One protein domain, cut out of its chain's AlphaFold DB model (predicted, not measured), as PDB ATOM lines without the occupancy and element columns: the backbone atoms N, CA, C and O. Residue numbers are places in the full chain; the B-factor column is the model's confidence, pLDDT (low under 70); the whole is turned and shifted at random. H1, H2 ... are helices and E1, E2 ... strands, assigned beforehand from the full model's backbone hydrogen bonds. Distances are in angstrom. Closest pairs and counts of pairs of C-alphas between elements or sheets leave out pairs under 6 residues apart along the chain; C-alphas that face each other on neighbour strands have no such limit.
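Overview. This is residues 52 to 138 of the 282 residues of an uncharacterized protein of Planoprotostelium fungivorum (UniProt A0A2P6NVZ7). A ribbon, E3 running on into E4, joins two small sheets: antiparallel E2 pairs with E3, parallel E1 with E4. H1 lies far out at one end; residues 64 to 93 loop widely between it and E1. The printed 87 residues hold, in order, H1, E1, H2, E2, E3, E4: mixed, under half in named elements. It is only just loose, close to compact, radius of gyration of the C-alphas 14.7 A, spans 45 by 30 by 24 A.

Arrangement. See E1, residues 94 to 97, parallel to E4, residues 134 to 137; N 95 and O 134 are 2.8 A apart. E2, residues 120 to 122, and E3, residues 130 to 132, form a hairpin; N 121 and O 131 are 2.8 A apart. H1, residues 52 to 63, and H2, residues 105 to 113, are apart; in both, every O i to N i+4 pair is within hydrogen-bond range.

Along the chain. Find C-alpha 52 at (26.390, 23.744, 20.416); H1 runs 16.4 A, H2 12.3 A. E4 ends at C-alpha 137, (30.251, 34.869, 40.470).

Size, cuts and confidence. The C-alphas farthest apart, Ala 52 and Ser 127, are 48.2 A apart. H1 to E1 is a long link; there is no cut. Residue 138 has pLDDT under 70.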
ATOM      1  N   ALA A  52      26.028  22.406  19.966       91.50
ATOM      2  CA  ALA A  52      26.390  23.744  20.416       91.50
ATOM      3  C   ALA A  52      27.068  23.746  21.800       91.50
ATOM      4  O   ALA A  52      27.926  24.588  22.030       91.50
ATOM      5  N   ASP A  53      26.740  22.796  22.684       90.69
ATOM      6  CA  ASP A  53      27.346  22.696  24.017       90.69
ATOM      7  C   ASP A  53      28.844  22.371  23.906       90.69
ATOM      8  O   ASP A  53      29.657  23.013  24.560       90.69
ATOM      9  N   ASP A  54      29.229  21.457  23.008       91.88
ATOM     10  CA  ASP A  54      30.641  21.109  22.790       91.88
ATOM     11  C   ASP A  54      31.434  22.301  22.216       91.88
ATOM     12  O   ASP A  54      32.584  22.542  22.580       91.88
ATOM     13  N   VAL A  55      30.806  23.107  21.350       94.56
ATOM     14  CA  VAL A  55      31.432  24.331  20.823       94.56
ATOM     15  C   VAL A  55      31.599  25.388  21.916       94.56
ATOM     16  O   VAL A  55      32.598  26.111  21.921       94.56
ATOM     17  N   MET A  56      30.642  25.489  22.839       93.88
ATOM     18  CA  MET A  56      30.728  26.397  23.981       93.88
ATOM     19  C   MET A  56      31.830  25.971  24.957       93.88
ATOM     20  O   MET A  56      32.592  26.836  25.389       93.88
ATOM     21  N   ASP A  57      32.004  24.672  25.215       92.62
ATOM     22  CA  ASP A  57      33.142  24.160  25.996       92.62
ATOM     23  C   ASP A  57      34.479  24.566  25.358       92.62
ATOM     24  O   ASP A  57      35.383  25.063  26.033       92.62
ATOM     25  N   ASP A  58      34.593  24.433  24.032       95.06
ATOM     26  CA  ASP A  58      35.780  24.856  23.289       95.06
ATOM     27  C   ASP A  58      36.012  26.372  23.379       95.06
ATOM     28  O   ASP A  58      37.161  26.827  23.364       95.06
ATOM     29  N   ILE A  59      34.948  27.183  23.417       95.44
ATOM     30  CA  ILE A  59      35.043  28.637  23.629       95.44
ATOM     31  C   ILE A  59      35.597  28.927  25.018       95.44
ATOM     32  O   ILE A  59      36.564  29.682  25.128       95.44
ATOM     33  N   VAL A  60      35.031  28.305  26.050       93.12
ATOM     34  CA  VAL A  60      35.470  28.462  27.440       93.12
ATOM     35  C   VAL A  60      36.939  28.064  27.583       93.12
ATOM     36  O   VAL A  60      37.751  28.852  28.073       93.12
ATOM     37  N   ALA A  61      37.323  26.896  27.065       93.12
ATOM     38  CA  ALA A  61      38.695  26.402  27.125       93.12
ATOM     39  C   ALA A  61      39.699  27.313  26.398       93.12
ATOM     40  O   ALA A  61      40.868  27.389  26.784       93.12
ATOM     41  N   GLU A  62      39.283  27.994  25.328       95.19
ATOM     42  CA  GLU A  62      40.130  28.972  24.650       95.19
ATOM     43  C   GLU A  62      40.213  30.291  25.421       95.19
ATOM     44  O   GLU A  62      41.310  30.820  25.585       95.19
ATOM     45  N   LEU A  63      39.089  30.806  25.926       93.88
ATOM     46  CA  LEU A  63      39.056  32.047  26.701       93.88
ATOM     47  C   LEU A  63      39.892  31.943  27.975       93.88
ATOM     48  O   LEU A  63      40.676  32.854  28.227       93.88
ATOM     49  N   ARG A  64      39.834  30.813  28.696       92.19
ATOM     50  CA  ARG A  64      40.684  30.531  29.872       92.19
ATOM     51  C   ARG A  64      42.185  30.714  29.587       92.19
ATOM     52  O   ARG A  64      42.941  31.051  30.483       92.19
ATOM     53  N   LYS A  65      42.636  30.539  28.335       92.25
ATOM     54  CA  LYS A  65      44.047  30.734  27.929       92.25
ATOM     55  C   LYS A  65      44.404  32.191  27.621       92.25
ATOM     56  O   LYS A  65      45.576  32.504  27.434       92.25
ATOM     57  N   LEU A  66      43.404  33.054  27.467       91.00
ATOM     58  CA  LEU A  66      43.554  34.449  27.046       91.00
ATOM     59  C   LEU A  66      43.337  35.441  28.191       91.00
ATOM     60  O   LEU A  66      43.649  36.623  28.032       91.00
ATOM     61  N   VAL A  67      42.797  34.979  29.316       89.69
ATOM     62  CA  VAL A  67      42.435  35.811  30.463       89.69
ATOM     63  C   VAL A  67      43.184  35.364  31.722       89.69
ATOM     64  O   VAL A  67      43.642  34.225  31.780       89.69
ATOM     65  N   PRO A  68      43.337  36.237  32.734       86.00
ATOM     66  CA  PRO A  68      43.822  35.822  34.051       86.00
ATOM     67  C   PRO A  68      42.906  34.762  34.683       86.00
ATOM     68  O   PRO A  68      41.722  34.728  34.366       86.00
ATOM     69  N   ALA A  69      43.411  33.972  35.637       78.62
ATOM     70  CA  ALA A  69      42.655  32.885  36.278       78.62
ATOM     71  C   ALA A  69      41.303  33.318  36.884       78.62
ATOM     72  O   ALA A  69      40.342  32.564  36.858       78.62
ATOM     73  N   ILE A  70      41.203  34.551  37.386       76.75
ATOM     74  CA  ILE A  70      39.957  35.122  37.938       76.75
ATOM     75  C   ILE A  70      39.169  35.981  36.937       76.75
ATOM     76  O   ILE A  70      38.182  36.616  37.295       76.75
ATOM     77  N   ALA A  71      39.625  36.043  35.684       79.75
ATOM     78  CA  ALA A  71      39.022  36.791  34.581       79.75
ATOM     79  C   ALA A  71      38.805  38.301  34.818       79.75
ATOM     80  O   ALA A  71      38.032  38.939  34.101       79.75
ATOM     81  N   GLU A  72      39.512  38.894  35.780       83.00
ATOM     82  CA  GLU A  72      39.484  40.338  36.012       83.00
ATOM     83  C   GLU A  72      40.302  41.085  34.953       83.00
ATOM     84  O   GLU A  72      41.458  40.751  34.663       83.00
ATOM     85  N   ALA A  73      39.719  42.141  34.387       83.88
ATOM     86  CA  ALA A  73      40.429  42.988  33.440       83.88
ATOM     87  C   ALA A  73      41.430  43.917  34.162       83.88
ATOM     88  O   ALA A  73      41.156  44.403  35.266       83.88
ATOM     89  N   PRO A  74      42.566  44.277  33.534       82.50
ATOM     90  CA  PRO A  74      43.471  45.277  34.091       82.50
ATOM     91  C   PRO A  74      42.745  46.596  34.399       82.50
ATOM     92  O   PRO A  74      42.193  47.244  33.510       82.50
ATOM     93  N   GLY A  75      42.758  47.009  35.669       76.44
ATOM     94  CA  GLY A  75      42.116  48.247  36.120       76.44
ATOM     95  C   GLY A  75      40.592  48.172  36.284       76.44
ATOM     96  O   GLY A  75      39.969  49.216  36.503       76.44
ATOM     97  N   GLU A  76      39.994  46.979  36.205       80.44
ATOM     98  CA  GLU A  76      38.588  46.759  36.550       80.44
ATOM     99  C   GLU A  76      38.330  47.171  38.007       80.44
ATOM    100  O   GLU A  76      39.126  46.921  38.915       80.44
ATOM    101  N   LYS A  77      37.225  47.886  38.234       79.75
ATOM    102  CA  LYS A  77      36.830  48.345  39.568       79.75
ATOM    103  C   LYS A  77      35.601  47.573  40.004       79.75
ATOM    104  O   LYS A  77      34.487  47.980  39.693       79.75
ATOM    105  N   ILE A  78      35.847  46.503  40.748       79.06
ATOM    106  CA  ILE A  78      34.812  45.684  41.369       79.06
ATOM    107  C   ILE A  78      34.595  46.174  42.807       79.06
ATOM    108  O   ILE A  78      35.542  46.417  43.573       79.06
ATOM    109  N   PHE A  79      33.332  46.374  43.157       81.25
ATOM    110  CA  PHE A  79      32.859  46.740  44.480       81.25
ATOM    111  C   PHE A  79      32.009  45.600  45.017       81.25
ATOM    112  O   PHE A  79      31.119  45.118  44.334       81.25
ATOM    113  N   ILE A  80      32.260  45.199  46.259       81.75
ATOM    114  CA  ILE A  80      31.375  44.273  46.962       81.75
ATOM    115  C   ILE A  80      30.152  45.085  47.421       81.75
ATOM    116  O   ILE A  80      30.349  46.091  48.124       81.75
ATOM    117  N   PRO A  81      28.922  44.707  47.026       77.31
ATOM    118  CA  PRO A  81      27.714  45.408  47.434       77.31
ATOM    119  C   PRO A  81      27.586  45.435  48.958       77.31
ATOM    120  O   PRO A  81      28.008  44.520  49.661       77.31
ATOM    121  N   LYS A  82      26.990  46.500  49.497       77.88
ATOM    122  CA  LYS A  82      26.722  46.622  50.942       77.88
ATOM    123  C   LYS A  82      25.303  46.167  51.283       77.88
ATOM    124  O   LYS A  82      24.594  46.862  52.008       77.88
ATOM    125  N   THR A  83      24.894  45.038  50.722       74.94
ATOM    126  CA  THR A  83      23.572  44.441  50.933       74.94
ATOM    127  C   THR A  83      23.663  43.350  52.003       74.94
ATOM    128  O   THR A  83      24.756  42.989  52.452       74.94
ATOM    129  N   GLU A  84      22.519  42.838  52.461       74.62
ATOM    130  CA  GLU A  84      22.488  41.777  53.479       74.62
ATOM    131  C   GLU A  84      23.215  40.507  53.008       74.62
ATOM    132  O   GLU A  84      23.947  39.904  53.792       74.62
ATOM    133  N   GLY A  85      23.086  40.148  51.724       73.88
ATOM    134  CA  GLY A  85      23.702  38.948  51.143       73.88
ATOM    135  C   GLY A  85      25.234  38.952  51.163       73.88
ATOM    136  O   GLY A  85      25.847  37.896  51.269       73.88
ATOM    137  N   PHE A  86      25.857  40.134  51.161       79.81
ATOM    138  CA  PHE A  86      27.315  40.301  51.213       79.81
ATOM    139  C   PHE A  86      27.807  40.784  52.584       79.81
ATOM    140  O   PHE A  86      28.919  41.310  52.726       79.81
ATOM    141  N   ARG A  87      27.000  40.629  53.641       83.31
ATOM    142  CA  ARG A  87      27.407  41.007  54.998       83.31
ATOM    143  C   ARG A  87      28.668  40.236  55.407       83.31
ATOM    144  O   ARG A  87      28.681  39.013  55.475       83.31
ATOM    145  N   GLY A  88      29.731  40.974  55.727       83.75
ATOM    146  CA  GLY A  88      31.024  40.407  56.136       83.75
ATOM    147  C   GLY A  88      31.991  40.110  54.985       83.75
ATOM    148  O   GLY A  88      33.128  39.712  55.242       83.75
ATOM    149  N   TYR A  89      31.584  40.351  53.736       86.69
ATOM    150  CA  TYR A  89      32.447  40.205  52.570       86.69
ATOM    151  C   TYR A  89      33.353  41.435  52.438       86.69
ATOM    152  O   TYR A  89      32.964  42.578  52.694       86.69
ATOM    153  N   THR A  90      34.604  41.203  52.066       85.50
ATOM    154  CA  THR A  90      35.676  42.194  51.987       85.50
ATOM    155  C   THR A  90      36.634  41.807  50.870       85.50
ATOM    156  O   THR A  90      36.782  40.639  50.535       85.50
ATOM    157  N   LYS A  91      37.416  42.766  50.371       81.75
ATOM    158  CA  LYS A  91      38.462  42.472  49.375       81.75
ATOM    159  C   LYS A  91      39.509  41.452  49.842       81.75
ATOM    160  O   LYS A  91      40.219  40.903  49.016       81.75
ATOM    161  N   LYS A  92      39.661  41.246  51.157       81.31
ATOM    162  CA  LYS A  92      40.628  40.288  51.715       81.31
ATOM    163  C   LYS A  92      40.067  38.865  51.746       81.31
ATOM    164  O   LYS A  92      40.846  37.924  51.673       81.31
ATOM    165  N   ASN A  93      38.752  38.718  51.910       83.56
ATOM    166  CA  ASN A  93      38.102  37.424  52.114       83.56
ATOM    167  C   ASN A  93      37.132  37.047  50.979       83.56
ATOM    168  O   ASN A  93      36.308  36.156  51.168       83.56
ATOM    169  N   THR A  94      37.204  37.721  49.833       85.56
ATOM    170  CA  THR A  94      36.345  37.472  48.673       85.56
ATOM    171  C   THR A  94      37.203  37.341  47.423       85.56
ATOM    172  O   THR A  94      38.016  38.220  47.140       85.56
ATOM    173  N   ILE A  95      37.005  36.248  46.690       83.12
ATOM    174  CA  ILE A  95      37.526  36.019  45.346       83.12
ATOM    175  C   ILE A  95      36.357  36.134  44.374       83.12
ATOM    176  O   ILE A  95      35.275  35.589  44.595       83.12
ATOM    177  N   HIS A  96      36.595  36.851  43.289       82.50
ATOM    178  CA  HIS A  96      35.667  36.981  42.186       82.50
ATOM    179  C   HIS A  96      36.003  35.932  41.128       82.50
ATOM    180  O   HIS A  96      37.153  35.832  40.709       82.50
ATOM    181  N   ILE A  97      35.018  35.128  40.737       80.62
ATOM    182  CA  ILE A  97      35.146  34.105  39.695       80.62
ATOM    183  C   ILE A  97      34.112  34.398  38.607       80.62
ATOM    184  O   ILE A  97      33.085  35.030  38.844       80.62
ATOM    185  N   ASP A  98      34.416  34.001  37.382       85.06
ATOM    186  CA  ASP A  98      33.486  34.072  36.263       85.06
ATOM    187  C   ASP A  98      32.884  32.676  36.043       85.06
ATOM    188  O   ASP A  98      33.579  31.790  35.555       85.06
ATOM    189  N   ASP A  99      31.624  32.455  36.436       80.81
ATOM    190  CA  ASP A  99      30.921  31.165  36.280       80.81
ATOM    191  C   ASP A  99      30.814  30.690  34.830       80.81
ATOM    192  O   ASP A  99      30.656  29.494  34.590       80.81
ATOM    193  N   PHE A 100      30.868  31.587  33.842       86.06
ATOM    194  CA  PHE A 100      30.897  31.161  32.451       86.06
ATOM    195  C   PHE A 100      32.216  30.450  32.150       86.06
ATOM    196  O   PHE A 100      32.233  29.466  31.408       86.06
ATOM    197  N   LEU A 101      33.314  30.914  32.750       88.44
ATOM    198  CA  LEU A 101      34.589  30.228  32.655       88.44
ATOM    199  C   LEU A 101      34.740  29.085  33.642       88.44
ATOM    200  O   LEU A 101      35.324  28.100  33.231       88.44
ATOM    201  N   TYR A 102      34.277  29.176  34.884       86.62
ATOM    202  CA  TYR A 102      34.541  28.192  35.943       86.62
ATOM    203  C   TYR A 102      33.249  27.865  36.710       86.62
ATOM    204  O   TYR A 102      33.064  28.336  37.830       86.62
ATOM    205  N   PRO A 103      32.326  27.096  36.101       76.75
ATOM    206  CA  PRO A 103      30.980  26.889  36.639       76.75
ATOM    207  C   PRO A 103      30.905  25.959  37.858       76.75
ATOM    208  O   PRO A 103      29.858  25.900  38.504       76.75
ATOM    209  N   THR A 104      31.955  25.184  38.158       79.56
ATOM    210  CA  THR A 104      31.897  24.130  39.183       79.56
ATOM    211  C   THR A 104      32.900  24.323  40.318       79.56
ATOM    212  O   THR A 104      33.965  24.911  40.146       79.56
ATOM    213  N   ASP A 105      32.596  23.747  41.487       75.88
ATOM    214  CA  ASP A 105      33.558  23.650  42.594       75.88
ATOM    215  C   ASP A 105      34.838  22.896  42.177       75.88
ATOM    216  O   ASP A 105      35.921  23.232  42.651       75.88
ATOM    217  N   GLU A 106      34.728  21.929  41.259       82.06
ATOM    218  CA  GLU A 106      35.870  21.185  40.710       82.06
ATOM    219  C   GLU A 106      36.804  22.099  39.902       82.06
ATOM    220  O   GLU A 106      38.023  21.976  39.992       82.06
ATOM    221  N   ASP A 107      36.256  23.069  39.164       83.50
ATOM    222  CA  ASP A 107      37.055  24.086  38.476       83.50
ATOM    223  C   ASP A 107      37.849  24.952  39.461       83.50
ATOM    224  O   ASP A 107      39.022  25.256  39.226       83.50
ATOM    225  N   ILE A 108      37.232  25.316  40.588       82.75
ATOM    226  CA  ILE A 108      37.893  26.070  41.660       82.75
ATOM    227  C   ILE A 108      38.997  25.224  42.303       82.75
ATOM    228  O   ILE A 108      40.084  25.739  42.576       82.75
ATOM    229  N   ASP A 109      38.741  23.933  42.526       83.56
ATOM    230  CA  ASP A 109      39.733  22.999  43.063       83.56
ATOM    231  C   ASP A 109      40.948  22.879  42.147       83.56
ATOM    232  O   ASP A 109      42.071  23.003  42.628       83.56
ATOM    233  N   MET A 110      40.742  22.746  40.834       85.38
ATOM    234  CA  MET A 110      41.844  22.715  39.865       85.38
ATOM    235  C   MET A 110      42.695  23.987  39.930       85.38
ATOM    236  O   MET A 110      43.918  23.902  40.011       85.38
ATOM    237  N   LEU A 111      42.071  25.170  39.975       85.50
ATOM    238  CA  LEU A 111      42.808  26.432  40.116       85.50
ATOM    239  C   LEU A 111      43.593  26.503  41.436       85.50
ATOM    240  O   LEU A 111      44.672  27.096  41.490       85.50
ATOM    241  N   CYS A 112      43.074  25.900  42.507       85.00
ATOM    242  CA  CYS A 112      43.787  25.808  43.779       85.00
ATOM    243  C   CYS A 112      44.970  24.832  43.714       85.00
ATOM    244  O   CYS A 112      46.041  25.131  44.242       85.00
ATOM    245  N   GLU A 113      44.801  23.680  43.060       85.88
ATOM    246  CA  GLU A 113      45.859  22.684  42.857       85.88
ATOM    247  C   GLU A 113      46.998  23.218  41.978       85.88
ATOM    248  O   GLU A 113      48.172  22.952  42.251       85.88
ATOM    249  N   GLU A 114      46.666  24.023  40.968       85.50
ATOM    250  CA  GLU A 114      47.627  24.710  40.100       85.50
ATOM    251  C   GLU A 114      48.327  25.891  40.799       85.50
ATOM    252  O   GLU A 114      49.318  26.420  40.292       85.50
ATOM    253  N   GLY A 115      47.868  26.273  41.996       82.75
ATOM    254  CA  GLY A 115      48.424  27.374  42.786       82.75
ATOM    255  C   GLY A 115      48.012  28.765  42.299       82.75
ATOM    256  O   GLY A 115      48.565  29.759  42.771       82.75
ATOM    257  N   GLU A 116      47.046  28.839  41.382       83.31
ATOM    258  CA  GLU A 116      46.476  30.086  40.864       83.31
ATOM    259  C   GLU A 116      45.514  30.726  41.876       83.31
ATOM    260  O   GLU A 116      45.403  31.950  41.952       83.31
ATOM    261  N   LEU A 117      44.842  29.903  42.691       84.12
ATOM    262  CA  LEU A 117      43.903  30.328  43.730       84.12
ATOM    263  C   LEU A 117      44.151  29.632  45.076       84.12
ATOM    264  O   LEU A 117      44.938  28.700  45.205       84.12
ATOM    265  N   SER A 118      43.457  30.107  46.110       82.94
ATOM    266  CA  SER A 118      43.362  29.434  47.407       82.94
ATOM    267  C   SER A 118      41.902  29.393  47.841       82.94
ATOM    268  O   SER A 118      41.182  30.371  47.648       82.94
ATOM    269  N   ARG A 119      41.473  28.300  48.481       83.00
ATOM    270  CA  ARG A 119      40.157  28.216  49.142       83.00
ATOM    271  C   ARG A 119      40.110  28.910  50.495       83.00
ATOM    272  O   ARG A 119      39.028  29.193  50.995       83.00
ATOM    273  N   SER A 120      41.265  29.203  51.085       84.00
ATOM    274  CA  SER A 120      41.335  29.771  52.428       84.00
ATOM    275  C   SER A 120      42.334  30.921  52.506       84.00
ATOM    276  O   SER A 120      43.316  30.985  51.762       84.00
ATOM    277  N   TYR A 121      42.109  31.828  53.448       82.56
ATOM    278  CA  TYR A 121      43.010  32.928  53.755       82.56
ATOM    279  C   TYR A 121      43.423  32.901  55.222       82.56
ATOM    280  O   TYR A 121      42.716  32.403  56.099       82.56
ATOM    281  N   CYS A 122      44.601  33.453  55.497       80.75
ATOM    282  CA  CYS A 122      45.117  33.535  56.851       80.75
ATOM    283  C   CYS A 122      44.517  34.748  57.577       80.75
ATOM    284  O   CYS A 122      44.659  35.897  57.129       80.75
ATOM    285  N   GLY A 123      43.872  34.496  58.719       76.38
ATOM    286  CA  GLY A 123      43.410  35.545  59.625       76.38
ATOM    287  C   GLY A 123      44.592  36.363  60.143       76.38
ATOM    288  O   GLY A 123      44.595  37.588  60.009       76.38
ATOM    289  N   ASP A 124      45.641  35.653  60.574       82.31
ATOM    290  CA  ASP A 124      46.868  36.200  61.157       82.31
ATOM    291  C   ASP A 124      48.103  35.598  60.469       82.31
ATOM    292  O   ASP A 124      48.446  34.442  60.721       82.31
ATOM    293  N   CYS A 125      48.761  36.353  59.583       76.62
ATOM    294  CA  CYS A 125      49.845  35.849  58.726       76.62
ATOM    295  C   CYS A 125      50.912  35.057  59.515       76.62
ATOM    296  O   CYS A 125      51.429  35.532  60.525       76.62
ATOM    297  N   GLY A 126      51.237  33.846  59.047       73.88
ATOM    298  CA  GLY A 126      52.181  32.932  59.703       73.88
ATOM    299  C   GLY A 126      51.566  32.030  60.783       73.88
ATOM    300  O   GLY A 126      52.272  31.203  61.358       73.88
ATOM    301  N   SER A 127      50.264  32.152  61.055       83.12
ATOM    302  CA  SER A 127      49.532  31.267  61.966       83.12
ATOM    303  C   SER A 127      48.832  30.110  61.236       83.12
ATOM    304  O   SER A 127      48.798  30.041  60.009       83.12
ATOM    305  N   ARG A 128      48.224  29.203  62.012       82.38
ATOM    306  CA  ARG A 128      47.272  28.190  61.518       82.38
ATOM    307  C   ARG A 128      45.813  28.665  61.574       82.38
ATOM    308  O   ARG A 128      44.912  27.865  61.352       82.38
ATOM    309  N   ASN A 129      45.578  29.938  61.905       85.50
ATOM    310  CA  ASN A 129      44.249  30.541  61.903       85.50
ATOM    311  C   ASN A 129      43.855  30.853  60.454       85.50
ATOM    312  O   ASN A 129      44.170  31.926  59.929       85.50
ATOM    313  N   VAL A 130      43.238  29.877  59.794       85.94
ATOM    314  CA  VAL A 130      42.748  29.991  58.419       85.94
ATOM    315  C   VAL A 130      41.226  30.001  58.406       85.94
ATOM    316  O   VAL A 130      40.584  29.365  59.238       85.94
ATOM    317  N   GLN A 131      40.666  30.757  57.471       83.69
ATOM    318  CA  GLN A 131      39.231  30.844  57.217       83.69
ATOM    319  C   GLN A 131      38.985  30.684  55.724       83.69
ATOM    320  O   GLN A 131      39.859  31.014  54.920       83.69
ATOM    321  N   ASP A 132      37.797  30.222  55.359       86.06
ATOM    322  CA  ASP A 132      37.436  30.046  53.958       86.06
ATOM    323  C   ASP A 132      37.229  31.389  53.256       86.06
ATOM    324  O   ASP A 132      36.819  32.392  53.854       86.06
ATOM    325  N   LEU A 133      37.582  31.409  51.975       85.06
ATOM    326  CA  LEU A 133      37.352  32.524  51.074       85.06
ATOM    327  C   LEU A 133      35.936  32.444  50.507       85.06
ATOM    328  O   LEU A 133      35.438  31.370  50.180       85.06
ATOM    329  N   ASN A 134      35.290  33.600  50.383       81.44
ATOM    330  CA  ASN A 134      34.006  33.701  49.706       81.44
ATOM    331  C   ASN A 134      34.246  33.759  48.198       81.44
ATOM    332  O   ASN A 134      35.002  34.616  47.742       81.44
ATOM    333  N   PHE A 135      33.577  32.907  47.430       77.38
ATOM    334  CA  PHE A 135      33.625  32.931  45.971       77.38
ATOM    335  C   PHE A 135      32.353  33.582  45.435       77.38
ATOM    336  O   PHE A 135      31.249  33.176  45.793       77.38
ATOM    337  N   VAL A 136      32.511  34.631  44.629       73.38
ATOM    338  CA  VAL A 136      31.395  35.396  44.058       73.38
ATOM    339  C   VAL A 136      31.485  35.363  42.544       73.38
ATOM    340  O   VAL A 136      32.494  35.793  41.983       73.38
ATOM    341  N   SER A 137      30.412  34.891  41.918       72.50
ATOM    342  CA  SER A 137      30.251  34.869  40.470       72.50
ATOM    343  C   SER A 137      29.771  36.200  39.910       72.50
ATOM    344  O   SER A 137      28.934  36.868  40.515       72.50
ATOM    345  N   HIS A 138      30.249  36.535  38.713       67.56
ATOM    346  CA  HIS A 138      29.821  37.716  37.955       67.56
ATOM    347  C   HIS A 138      29.148  37.400  36.625       67.56
ATOM    348  O   HIS A 138      28.865  38.315  35.856       67.56
TER     349      HIS A 138